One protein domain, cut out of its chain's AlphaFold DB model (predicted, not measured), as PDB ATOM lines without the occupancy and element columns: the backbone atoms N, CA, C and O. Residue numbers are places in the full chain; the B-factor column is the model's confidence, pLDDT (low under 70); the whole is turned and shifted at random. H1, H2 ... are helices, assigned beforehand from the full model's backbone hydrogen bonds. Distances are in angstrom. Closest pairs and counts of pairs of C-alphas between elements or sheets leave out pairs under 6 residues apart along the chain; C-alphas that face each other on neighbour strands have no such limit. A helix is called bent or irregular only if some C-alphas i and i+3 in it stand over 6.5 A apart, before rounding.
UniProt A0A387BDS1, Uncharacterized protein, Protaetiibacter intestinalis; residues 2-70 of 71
ATOM      1  N   GLN A   2       2.917  36.272  25.262       89.06
ATOM      2  CA  GLN A   2       1.825  36.544  26.223       89.06
ATOM      3  C   GLN A   2       1.706  38.020  26.607       89.06
ATOM      4  O   GLN A   2       0.603  38.547  26.603       89.06
ATOM      5  N   LEU A   3       2.836  38.698  26.843       89.56
ATOM      6  CA  LEU A   3       2.845  40.148  27.048       89.56
ATOM      7  C   LEU A   3       2.247  40.882  25.846       89.56
ATOM      8  O   LEU A   3       1.339  41.676  26.026       89.56
ATOM      9  N   VAL A   4       2.663  40.545  24.622       90.06
ATOM     10  CA  VAL A   4       2.097  41.144  23.403       90.06
ATOM     11  C   VAL A   4       0.574  41.015  23.376       90.06
ATOM     12  O   VAL A   4      -0.115  42.009  23.200       90.06
ATOM     13  N   ARG A   5       0.035  39.824  23.665       89.44
ATOM     14  CA  ARG A   5      -1.418  39.609  23.749       89.44
ATOM     15  C   ARG A   5      -2.084  40.420  24.852       89.44
ATOM     16  O   ARG A   5      -3.124  41.012  24.599       89.44
ATOM     17  N   ALA A   6      -1.507  40.436  26.050       91.44
ATOM     18  CA  ALA A   6      -2.066  41.153  27.189       91.44
ATOM     19  C   ALA A   6      -2.138  42.663  26.915       91.44
ATOM     20  O   ALA A   6      -3.161  43.290  27.164       91.44
ATOM     21  N   PHE A   7      -1.084  43.232  26.327       91.38
ATOM     22  CA  PHE A   7      -1.056  44.633  25.916       91.38
ATOM     23  C   PHE A   7      -2.050  44.908  24.780       91.38
ATOM     24  O   PHE A   7      -2.798  45.876  24.854       91.38
ATOM     25  N   THR A   8      -2.152  44.041  23.769       90.38
ATOM     26  CA  THR A   8      -3.168  44.201  22.715       90.38
ATOM     27  C   THR A   8      -4.595  44.121  23.262       90.38
ATOM     28  O   THR A   8      -5.433  44.933  22.887       90.38
ATOM     29  N   ALA A   9      -4.872  43.209  24.200       89.50
ATOM     30  CA  ALA A   9      -6.168  43.127  24.877       89.50
ATOM     31  C   ALA A   9      -6.471  44.383  25.717       89.50
ATOM     32  O   ALA A   9      -7.626  44.766  25.858       89.50
ATOM     33  N   ALA A  10      -5.432  45.051  26.226       90.38
ATOM     34  CA  ALA A  10      -5.523  46.330  26.927       90.38
ATOM     35  C   ALA A  10      -5.574  47.558  25.988       90.38
ATOM     36  O   ALA A  10      -5.496  48.688  26.473       90.38
ATOM     37  N   GLY A  11      -5.680  47.358  24.667       90.94
ATOM     38  CA  GLY A  11      -5.841  48.421  23.670       90.94
ATOM     39  C   GLY A  11      -4.545  48.959  23.055       90.94
ATOM     40  O   GLY A  11      -4.597  49.896  22.262       90.94
ATOM     41  N   TYR A  12      -3.379  48.389  23.376       90.19
ATOM     42  CA  TYR A  12      -2.122  48.818  22.757       90.19
ATOM     43  C   TYR A  12      -1.990  48.277  21.324       90.19
ATOM     44  O   TYR A  12      -2.301  47.106  21.072       90.19
ATOM     45  N   PRO A  13      -1.486  49.090  20.378       90.44
ATOM     46  CA  PRO A  13      -1.368  48.678  18.990       90.44
ATOM     47  C   PRO A  13      -0.373  47.528  18.832       90.44
ATOM     48  O   PRO A  13       0.684  47.477  19.465       90.44
ATOM     49  N   LEU A  14      -0.702  46.607  17.928       92.50
ATOM     50  CA  LEU A  14       0.205  45.552  17.497       92.50
ATOM     51  C   LEU A  14       1.153  46.096  16.416       92.50
ATOM     52  O   LEU A  14       1.051  45.753  15.237       92.50
ATOM     53  N   ASP A  15       2.039  47.000  16.836       93.31
ATOM     54  CA  ASP A  15       3.000  47.689  15.977       93.31
ATOM     55  C   ASP A  15       4.438  47.206  16.214       93.31
ATOM     56  O   ASP A  15       4.926  47.171  17.343       93.31
ATOM     57  N   VAL A  16       5.119  46.815  15.138       93.38
ATOM     58  CA  VAL A  16       6.448  46.188  15.204       93.38
ATOM     59  C   VAL A  16       7.487  47.162  15.753       93.38
ATOM     60  O   VAL A  16       8.261  46.791  16.638       93.38
ATOM     61  N   ASP A  17       7.474  48.403  15.274       93.94
ATOM     62  CA  ASP A  17       8.465  49.404  15.658       93.94
ATOM     63  C   ASP A  17       8.282  49.823  17.117       93.94
ATOM     64  O   ASP A  17       9.263  49.924  17.855       93.94
ATOM     65  N   ALA A  18       7.037  49.986  17.575       93.75
ATOM     66  CA  ALA A  18       6.731  50.242  18.977       93.75
ATOM     67  C   ALA A  18       7.250  49.121  19.896       93.75
ATOM     68  O   ALA A  18       7.872  49.400  20.923       93.75
ATOM     69  N   TRP A  19       7.054  47.854  19.514       94.38
ATOM     70  CA  TRP A  19       7.537  46.707  20.288       94.38
ATOM     71  C   TRP A  19       9.062  46.596  20.306       94.38
ATOM     72  O   TRP A  19       9.631  46.296  21.355       94.38
ATOM     73  N   LEU A  20       9.731  46.861  19.181       94.50
ATOM     74  CA  LEU A  20      11.193  46.892  19.122       94.50
ATOM     75  C   LEU A  20      11.760  48.013  19.992       94.50
ATOM     76  O   LEU A  20      12.656  47.765  20.796       94.50
ATOM     77  N   ARG A  21      11.200  49.226  19.897       94.19
ATOM     78  CA  ARG A  21      11.599  50.362  20.740       94.19
ATOM     79  C   ARG A  21      11.435  50.040  22.223       94.19
ATOM     80  O   ARG A  21      12.370  50.253  22.986       94.19
ATOM     81  N   ALA A  22      10.293  49.480  22.624       92.12
ATOM     82  CA  ALA A  22      10.050  49.077  24.009       92.12
ATOM     83  C   ALA A  22      11.033  47.992  24.480       92.12
ATOM     84  O   ALA A  22      11.546  48.057  25.595       92.12
ATOM     85  N   TYR A  23      11.329  47.013  23.622       93.44
ATOM     86  CA  TYR A  23      12.285  45.952  23.912       93.44
ATOM     87  C   TYR A  23      13.706  46.496  24.133       93.44
ATOM     88  O   TYR A  23      14.343  46.149  25.127       93.44
ATOM     89  N   PHE A  24      14.187  47.386  23.261       94.44
ATOM     90  CA  PHE A  24      15.502  48.011  23.419       94.44
ATOM     91  C   PHE A  24      15.559  48.967  24.615       94.44
ATOM     92  O   PHE A  24      16.533  48.941  25.362       94.44
ATOM     93  N   ALA A  25      14.500  49.747  24.864       93.81
ATOM     94  CA  ALA A  25      14.405  50.616  26.039       93.81
ATOM     95  C   ALA A  25      14.461  49.830  27.362       93.81
ATOM     96  O   ALA A  25      14.979  50.329  28.358       93.81
ATOM     97  N   ALA A  26      13.983  48.582  27.371       90.06
ATOM     98  CA  ALA A  26      14.084  47.672  28.509       90.06
ATOM     99  C   ALA A  26      15.463  46.980  28.643       90.06
ATOM    100  O   ALA A  26      15.609  46.076  29.466       90.06
ATOM    101  N   GLY A  27      16.467  47.368  27.845       92.50
ATOM    102  CA  GLY A  27      17.810  46.772  27.853       92.50
ATOM    103  C   GLY A  27      17.956  45.535  26.960       92.50
ATOM    104  O   GLY A  27      18.885  44.747  27.131       92.50
ATOM    105  N   GLY A  28      17.032  45.334  26.020       91.56
ATOM    106  CA  GLY A  28      17.088  44.244  25.058       91.56
ATOM    107  C   GLY A  28      18.319  44.300  24.146       91.56
ATOM    108  O   GLY A  28      18.778  45.364  23.745       91.56
ATOM    109  N   THR A  29      18.844  43.134  23.768       92.88
ATOM    110  CA  THR A  29      19.954  43.001  22.811       92.88
ATOM    111  C   THR A  29      19.462  42.777  21.381       92.88
ATOM    112  O   THR A  29      18.435  42.126  21.163       92.88
ATOM    113  N   PHE A  30      20.238  43.233  20.390       87.81
ATOM    114  CA  PHE A  30      19.934  43.057  18.959       87.81
ATOM    115  C   PHE A  30      19.683  41.599  18.567       87.81
ATOM    116  O   PHE A  30      18.777  41.330  17.781       87.81
ATOM    117  N   ARG A  31      20.404  40.653  19.187       88.62
ATOM    118  CA  ARG A  31      20.254  39.209  18.950       88.62
ATOM    119  C   ARG A  31      18.807  38.725  19.070       88.62
ATOM    120  O   ARG A  31      18.401  37.842  18.324       88.62
ATOM    121  N   HIS A  32      18.031  39.270  20.006       90.38
ATOM    122  CA  HIS A  32      16.623  38.895  20.167       90.38
ATOM    123  C   HIS A  32      15.648  39.924  19.581       90.38
ATOM    124  O   HIS A  32      14.455  39.634  19.508       90.38
ATOM    125  N   GLY A  33      16.132  41.075  19.102       91.38
ATOM    126  CA  GLY A  33      15.309  42.059  18.394       91.38
ATOM    127  C   GLY A  33      14.645  41.454  17.154       91.38
ATOM    128  O   GLY A  33      13.434  41.564  16.991       91.38
ATOM    129  N   GLU A  34      15.394  40.695  16.351       92.56
ATOM    130  CA  GLU A  34      14.850  39.997  15.173       92.56
ATOM    131  C   GLU A  34      13.726  39.012  15.546       92.56
ATOM    132  O   GLU A  34      12.696  38.921  14.875       92.56
ATOM    133  N   SER A  35      13.869  38.313  16.677       92.81
ATOM    134  CA  SER A  35      12.830  37.404  17.175       92.81
ATOM    135  C   SER A  35      11.561  38.151  17.594       92.81
ATOM    136  O   SER A  35      10.456  37.659  17.359       92.81
ATOM    137  N   VAL A  36      11.695  39.343  18.189       92.62
ATOM    138  CA  VAL A  36      10.555  40.215  18.524       92.62
ATOM    139  C   VAL A  36       9.873  40.708  17.251       92.62
ATOM    140  O   VAL A  36       8.652  40.602  17.141       92.62
ATOM    141  N   GLN A  37      10.650  41.173  16.271       94.69
ATOM    142  CA  GLN A  37      10.140  41.617  14.976       94.69
ATOM    143  C   GLN A  37       9.332  40.516  14.285       94.69
ATOM    144  O   GLN A  37       8.185  40.740  13.890       94.69
ATOM    145  N   LYS A  38       9.905  39.310  14.189       94.62
ATOM    146  CA  LYS A  38       9.240  38.148  13.596       94.62
ATOM    147  C   LYS A  38       7.937  37.819  14.321       94.62
ATOM    148  O   LYS A  38       6.898  37.712  13.677       94.62
ATOM    149  N   LEU A  39       7.980  37.731  15.650       93.38
ATOM    150  CA  LEU A  39       6.815  37.405  16.469       93.38
ATOM    151  C   LEU A  39       5.667  38.406  16.268       93.38
ATOM    152  O   LEU A  39       4.523  38.004  16.063       93.38
ATOM    153  N   VAL A  40       5.949  39.709  16.354       94.06
ATOM    154  CA  VAL A  40       4.914  40.744  16.205       94.06
ATOM    155  C   VAL A  40       4.380  40.760  14.771       94.06
ATOM    156  O   VAL A  40       3.171  40.879  14.574       94.06
ATOM    157  N   GLY A  41       5.245  40.549  13.775       95.31
ATOM    158  CA  GLY A  41       4.847  40.416  12.375       95.31
ATOM    159  C   GLY A  41       3.917  39.225  12.118       95.31
ATOM    160  O   GLY A  41       2.905  39.371  11.435       95.31
ATOM    161  N   GLU A  42       4.212  38.059  12.692       94.75
ATOM    162  CA  GLU A  42       3.356  36.867  12.621       94.75
ATOM    163  C   GLU A  42       1.998  37.122  13.289       94.75
ATOM    164  O   GLU A  42       0.950  36.860  12.693       94.75
ATOM    165  N   MET A  43       1.992  37.723  14.482       92.94
ATOM    166  CA  MET A  43       0.753  38.073  15.176       92.94
ATOM    167  C   MET A  43      -0.089  39.088  14.384       92.94
ATOM    168  O   MET A  43      -1.310  38.948  14.336       92.94
ATOM    169  N   LYS A  44       0.539  40.068  13.716       92.25
ATOM    170  CA  LYS A  44      -0.151  41.057  12.863       92.25
ATOM    171  C   LYS A  44      -0.803  40.411  11.638       92.25
ATOM    172  O   LYS A  44      -1.860  40.855  11.206       92.25
ATOM    173  N   LYS A  45      -0.219  39.326  11.122       93.56
ATOM    174  CA  LYS A  45      -0.794  38.493  10.050       93.56
ATOM    175  C   LYS A  45      -1.886  37.529  10.540       93.56
ATOM    176  O   LYS A  45      -2.387  36.734   9.755       93.56
ATOM    177  N   GLY A  46      -2.248  37.566  11.825       91.50
ATOM    178  CA  GLY A  46      -3.273  36.698  12.408       91.50
ATOM    179  C   GLY A  46      -2.774  35.308  12.813       91.50
ATOM    180  O   GLY A  46      -3.587  34.447  13.157       91.50
ATOM    181  N   VAL A  47      -1.457  35.066  12.817       92.62
ATOM    182  CA  VAL A  47      -0.897  33.780  13.250       92.62
ATOM    183  C   VAL A  47      -1.146  33.590  14.747       92.62
ATOM    184  O   VAL A  47      -0.677  34.344  15.603       92.62
ATOM    185  N   LYS A  48      -1.887  32.532  15.087       86.31
ATOM    186  CA  LYS A  48      -2.157  32.147  16.473       86.31
ATOM    187  C   LYS A  48      -1.121  31.130  16.940       86.31
ATOM    188  O   LYS A  48      -1.299  29.939  16.713       86.31
ATOM    189  N   HIS A  49      -0.081  31.551  17.663       87.12
ATOM    190  CA  HIS A  49       0.775  30.560  18.336       87.12
ATOM    191  C   HIS A  49       0.182  30.093  19.670       87.12
ATOM    192  O   HIS A  49      -0.444  30.857  20.411       87.12
ATOM    193  N   ARG A  50       0.379  28.818  19.990       86.50
ATOM    194  CA  ARG A  50      -0.072  28.213  21.242       86.50
ATOM    195  C   ARG A  50       1.070  28.252  22.252       86.50
ATOM    196  O   ARG A  50       2.156  27.760  21.974       86.50
ATOM    197  N   VAL A  51       0.828  28.841  23.416       85.44
ATOM    198  CA  VAL A  51       1.789  28.905  24.526       85.44
ATOM    199  C   VAL A  51       1.065  28.627  25.833       85.44
ATOM    200  O   VAL A  51      -0.119  28.922  25.952       85.44
ATOM    201  N   ARG A  52       1.777  28.064  26.811       85.94
ATOM    202  CA  ARG A  52       1.265  27.878  28.171       85.94
ATOM    203  C   ARG A  52       1.362  29.190  28.933       85.94
ATOM    204  O   ARG A  52       2.473  29.705  29.065       85.94
ATOM    205  N   ASP A  53       0.244  29.695  29.439       83.38
ATOM    206  CA  ASP A  53       0.197  30.955  30.183       83.38
ATOM    207  C   ASP A  53       1.102  30.919  31.422       83.38
ATOM    208  O   ASP A  53       1.043  30.002  32.239       83.38
ATOM    209  N   ARG A  54       2.016  31.893  31.497       87.19
ATOM    210  CA  ARG A  54       2.987  32.093  32.583       87.19
ATOM    211  C   ARG A  54       2.740  33.390  33.348       87.19
ATOM    212  O   ARG A  54       3.179  33.504  34.488       87.19
ATOM    213  N   TYR A  55       2.075  34.364  32.732       85.62
ATOM    214  CA  TYR A  55       1.729  35.629  33.373       85.62
ATOM    215  C   TYR A  55       0.291  35.620  33.886       85.62
ATOM    216  O   TYR A  55      -0.566  34.915  33.356       85.62
ATOM    217  N   ARG A  56       0.033  36.438  34.911       85.56
ATOM    218  CA  ARG A  56      -1.327  36.707  35.390       85.56
ATOM    219  C   ARG A  56      -2.118  37.471  34.329       85.56
ATOM    220  O   ARG A  56      -1.552  38.282  33.599       85.56
ATOM    221  N   THR A  57      -3.431  37.261  34.291       82.62
ATOM    222  CA  THR A  57      -4.335  37.912  33.328       82.62
ATOM    223  C   THR A  57      -4.296  39.440  33.427       82.62
ATOM    224  O   THR A  57      -4.354  40.121  32.410       82.62
ATOM    225  N   ASN A  58      -4.102  39.985  34.630       88.62
ATOM    226  CA  ASN A  58      -4.008  41.421  34.892       88.62
ATOM    227  C   ASN A  58      -2.565  41.967  34.860       88.62
ATOM    228  O   ASN A  58      -2.258  42.978  35.486       88.62
ATOM    229  N   ILE A  59      -1.644  41.312  34.141       92.56
ATOM    230  CA  ILE A  59      -0.230  41.723  34.107       92.56
ATOM    231  C   ILE A  59      -0.027  43.179  33.662       92.56
ATOM    232  O   ILE A  59       0.868  43.840  34.175       92.56
ATOM    233  N   VAL A  60      -0.850  43.701  32.747       92.19
ATOM    234  CA  VAL A  60      -0.725  45.091  32.268       92.19
ATOM    235  C   VAL A  60      -1.039  46.095  33.376       92.19
ATOM    236  O   VAL A  60      -0.324  47.081  33.517       92.19
ATOM    237  N   GLU A  61      -2.067  45.827  34.180       92.44
ATOM    238  CA  GLU A  61      -2.435  46.646  35.340       92.44
ATOM    239  C   GLU A  61      -1.312  46.638  36.382       92.44
ATOM    240  O   GLU A  61      -0.790  47.691  36.725       92.44
ATOM    241  N   ILE A  62      -0.813  45.449  36.743       92.81
ATOM    242  CA  ILE A  62       0.316  45.306  37.680       92.81
ATOM    243  C   ILE A  62       1.545  46.097  37.208       92.81
ATOM    244  O   ILE A  62       2.267  46.678  38.017       92.81
ATOM    245  N   LEU A  63       1.832  46.089  35.903       91.38
ATOM    246  CA  LEU A  63       2.954  46.847  35.348       91.38
ATOM    247  C   LEU A  63       2.708  48.358  35.412       91.38
ATOM    248  O   LEU A  63       3.644  49.086  35.732       91.38
ATOM    249  N   ARG A  64       1.482  48.826  35.145       90.81
ATOM    250  CA  ARG A  64       1.117  50.246  35.280       90.81
ATOM    251  C   ARG A  64       1.273  50.719  36.720       90.81
ATOM    252  O   ARG A  64       1.970  51.706  36.931       90.81
ATOM    253  N   ASP A  65       0.742  49.968  37.680       93.31
ATOM    254  CA  ASP A  65       0.824  50.302  39.107       93.31
ATOM    255  C   ASP A  65       2.271  50.398  39.591       93.31
ATOM    256  O   ASP A  65       2.630  51.259  40.386       93.31
ATOM    257  N   ARG A  66       3.150  49.530  39.083       92.00
ATOM    258  CA  ARG A  66       4.581  49.572  39.416       92.00
ATOM    259  C   ARG A  66       5.297  50.788  38.848       92.00
ATOM    260  O   ARG A  66       6.264  51.242  39.452       92.00
ATOM    261  N   VAL A  67       4.880  51.265  37.677       88.50
ATOM    262  CA  VAL A  67       5.456  52.469  37.070       88.50
ATOM    263  C   VAL A  67       4.979  53.707  37.826       88.50
ATOM    264  O   VAL A  67       5.804  54.556  38.134       88.50
ATOM    265  N   THR A  68       3.695  53.785  38.183       89.81
ATOM    266  CA  THR A  68       3.137  54.919  38.939       89.81
ATOM    267  C   THR A  68       3.594  54.950  40.393       89.81
ATOM    268  O   THR A  68       3.835  56.029  40.909       89.81
ATOM    269  N   ALA A  69       3.782  53.803  41.050       83.19
ATOM    270  CA  ALA A  69       4.294  53.744  42.424       83.19
ATOM    271  C   ALA A  69       5.789  54.090  42.547       83.19
ATOM    272  O   ALA A  69       6.286  54.289  43.654       83.19
ATOM    273  N   LYS A  70       6.524  54.089  41.430       66.94
ATOM    274  CA  LYS A  70       7.955  54.414  41.373       66.94
ATOM    275  C   LYS A  70       8.221  55.827  40.822       66.94
ATOM    276  O   LYS A  70       9.372  56.260  40.862       66.94
TER     277      LYS A  70
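Overview. This is residues 2 to 70 of the 71 residues of an uncharacterized protein of Protaetiibacter intestinalis (UniProt A0A387BDS1). The longest helix, H3, folds back on H2 as a helical hairpin, and the short H1 sits between that hairpin and the last helix, H4. A long link, residues 45 to 58, loops round the outside from H3 to H4, which meets H1 nearly at right angles and whose far part, with the last residues, sticks out as a free arm from 62 to 70. The printed part has 69 residues with four named helices, H1, H2, H3 and H4 in that order along the chain, and no named strand; the class is all helix. The whole is compact, with a radius of gyration of the C-alphas of 12.6 A, and its C-alphas span 34 by 25 by 21 A.

Along the chain. Find C-alpha 30 at (19.934, 43.057, 18.959); from there H3, residues 30 to 44, runs 21.1 A to C-alpha 44 at (-0.151, 41.057, 12.863). It is irregular, but only just: C-alphas 31 and 34 are 6.6 A apart. Look before it for H2, residues 16 to 25, 14.2 A long. Go back further to H1, residues 2 to 9, which begins at C-alpha 2 at (1.825, 36.544, 26.223) and is 10.4 A long. Last comes H4, residues 59 to 68, 14.5 A long, ending at C-alpha 68 at (3.137, 54.919, 38.939).

Arrangement. Start at H3, which touches H2; their closest C-alphas, those of Val 16 and Val 40, are 5.7 A apart. The two run opposite ways at a shallow tilt of 33 degrees, only just short of steep, and form a helical hairpin. H1 and H3 are close but not clearly touching, with the C-alphas of Val 4 and Val 40 closest at 7.7 A; they run the same way at a steep tilt of 43 degrees. H1 and H2 are apart, but only just, their closest C-alphas 8.4 A from each other. Move outward to H4, which touches H1 at the closest C-alphas of Phe 7 and Val 60, 6.4 A apart, with the lines about perpendicular at 84 degrees. H4 is apart from H2 and from H3. In H1, H2 and H4 every pair of O i and N i+4 is within hydrogen-bond range; in H3, 9 of 11 are.

Size, cuts and confidence. The two C-alphas farthest apart are those of Lys 45 and Lys 70, at 36.2 A. The printed part has no cut. The link from H2 to H3 is tight, that from H1 to H2 short, and that from H3 to H4 long, with 14 residues. Look along residues 62 to 70, of which 62 to 68 belong to H4, for the stretch that stands free; without it the body spans 28 by 25 by 22 A. The mean pLDDT of the printed part is 90.6, and one residue, Lys 70, is under 70.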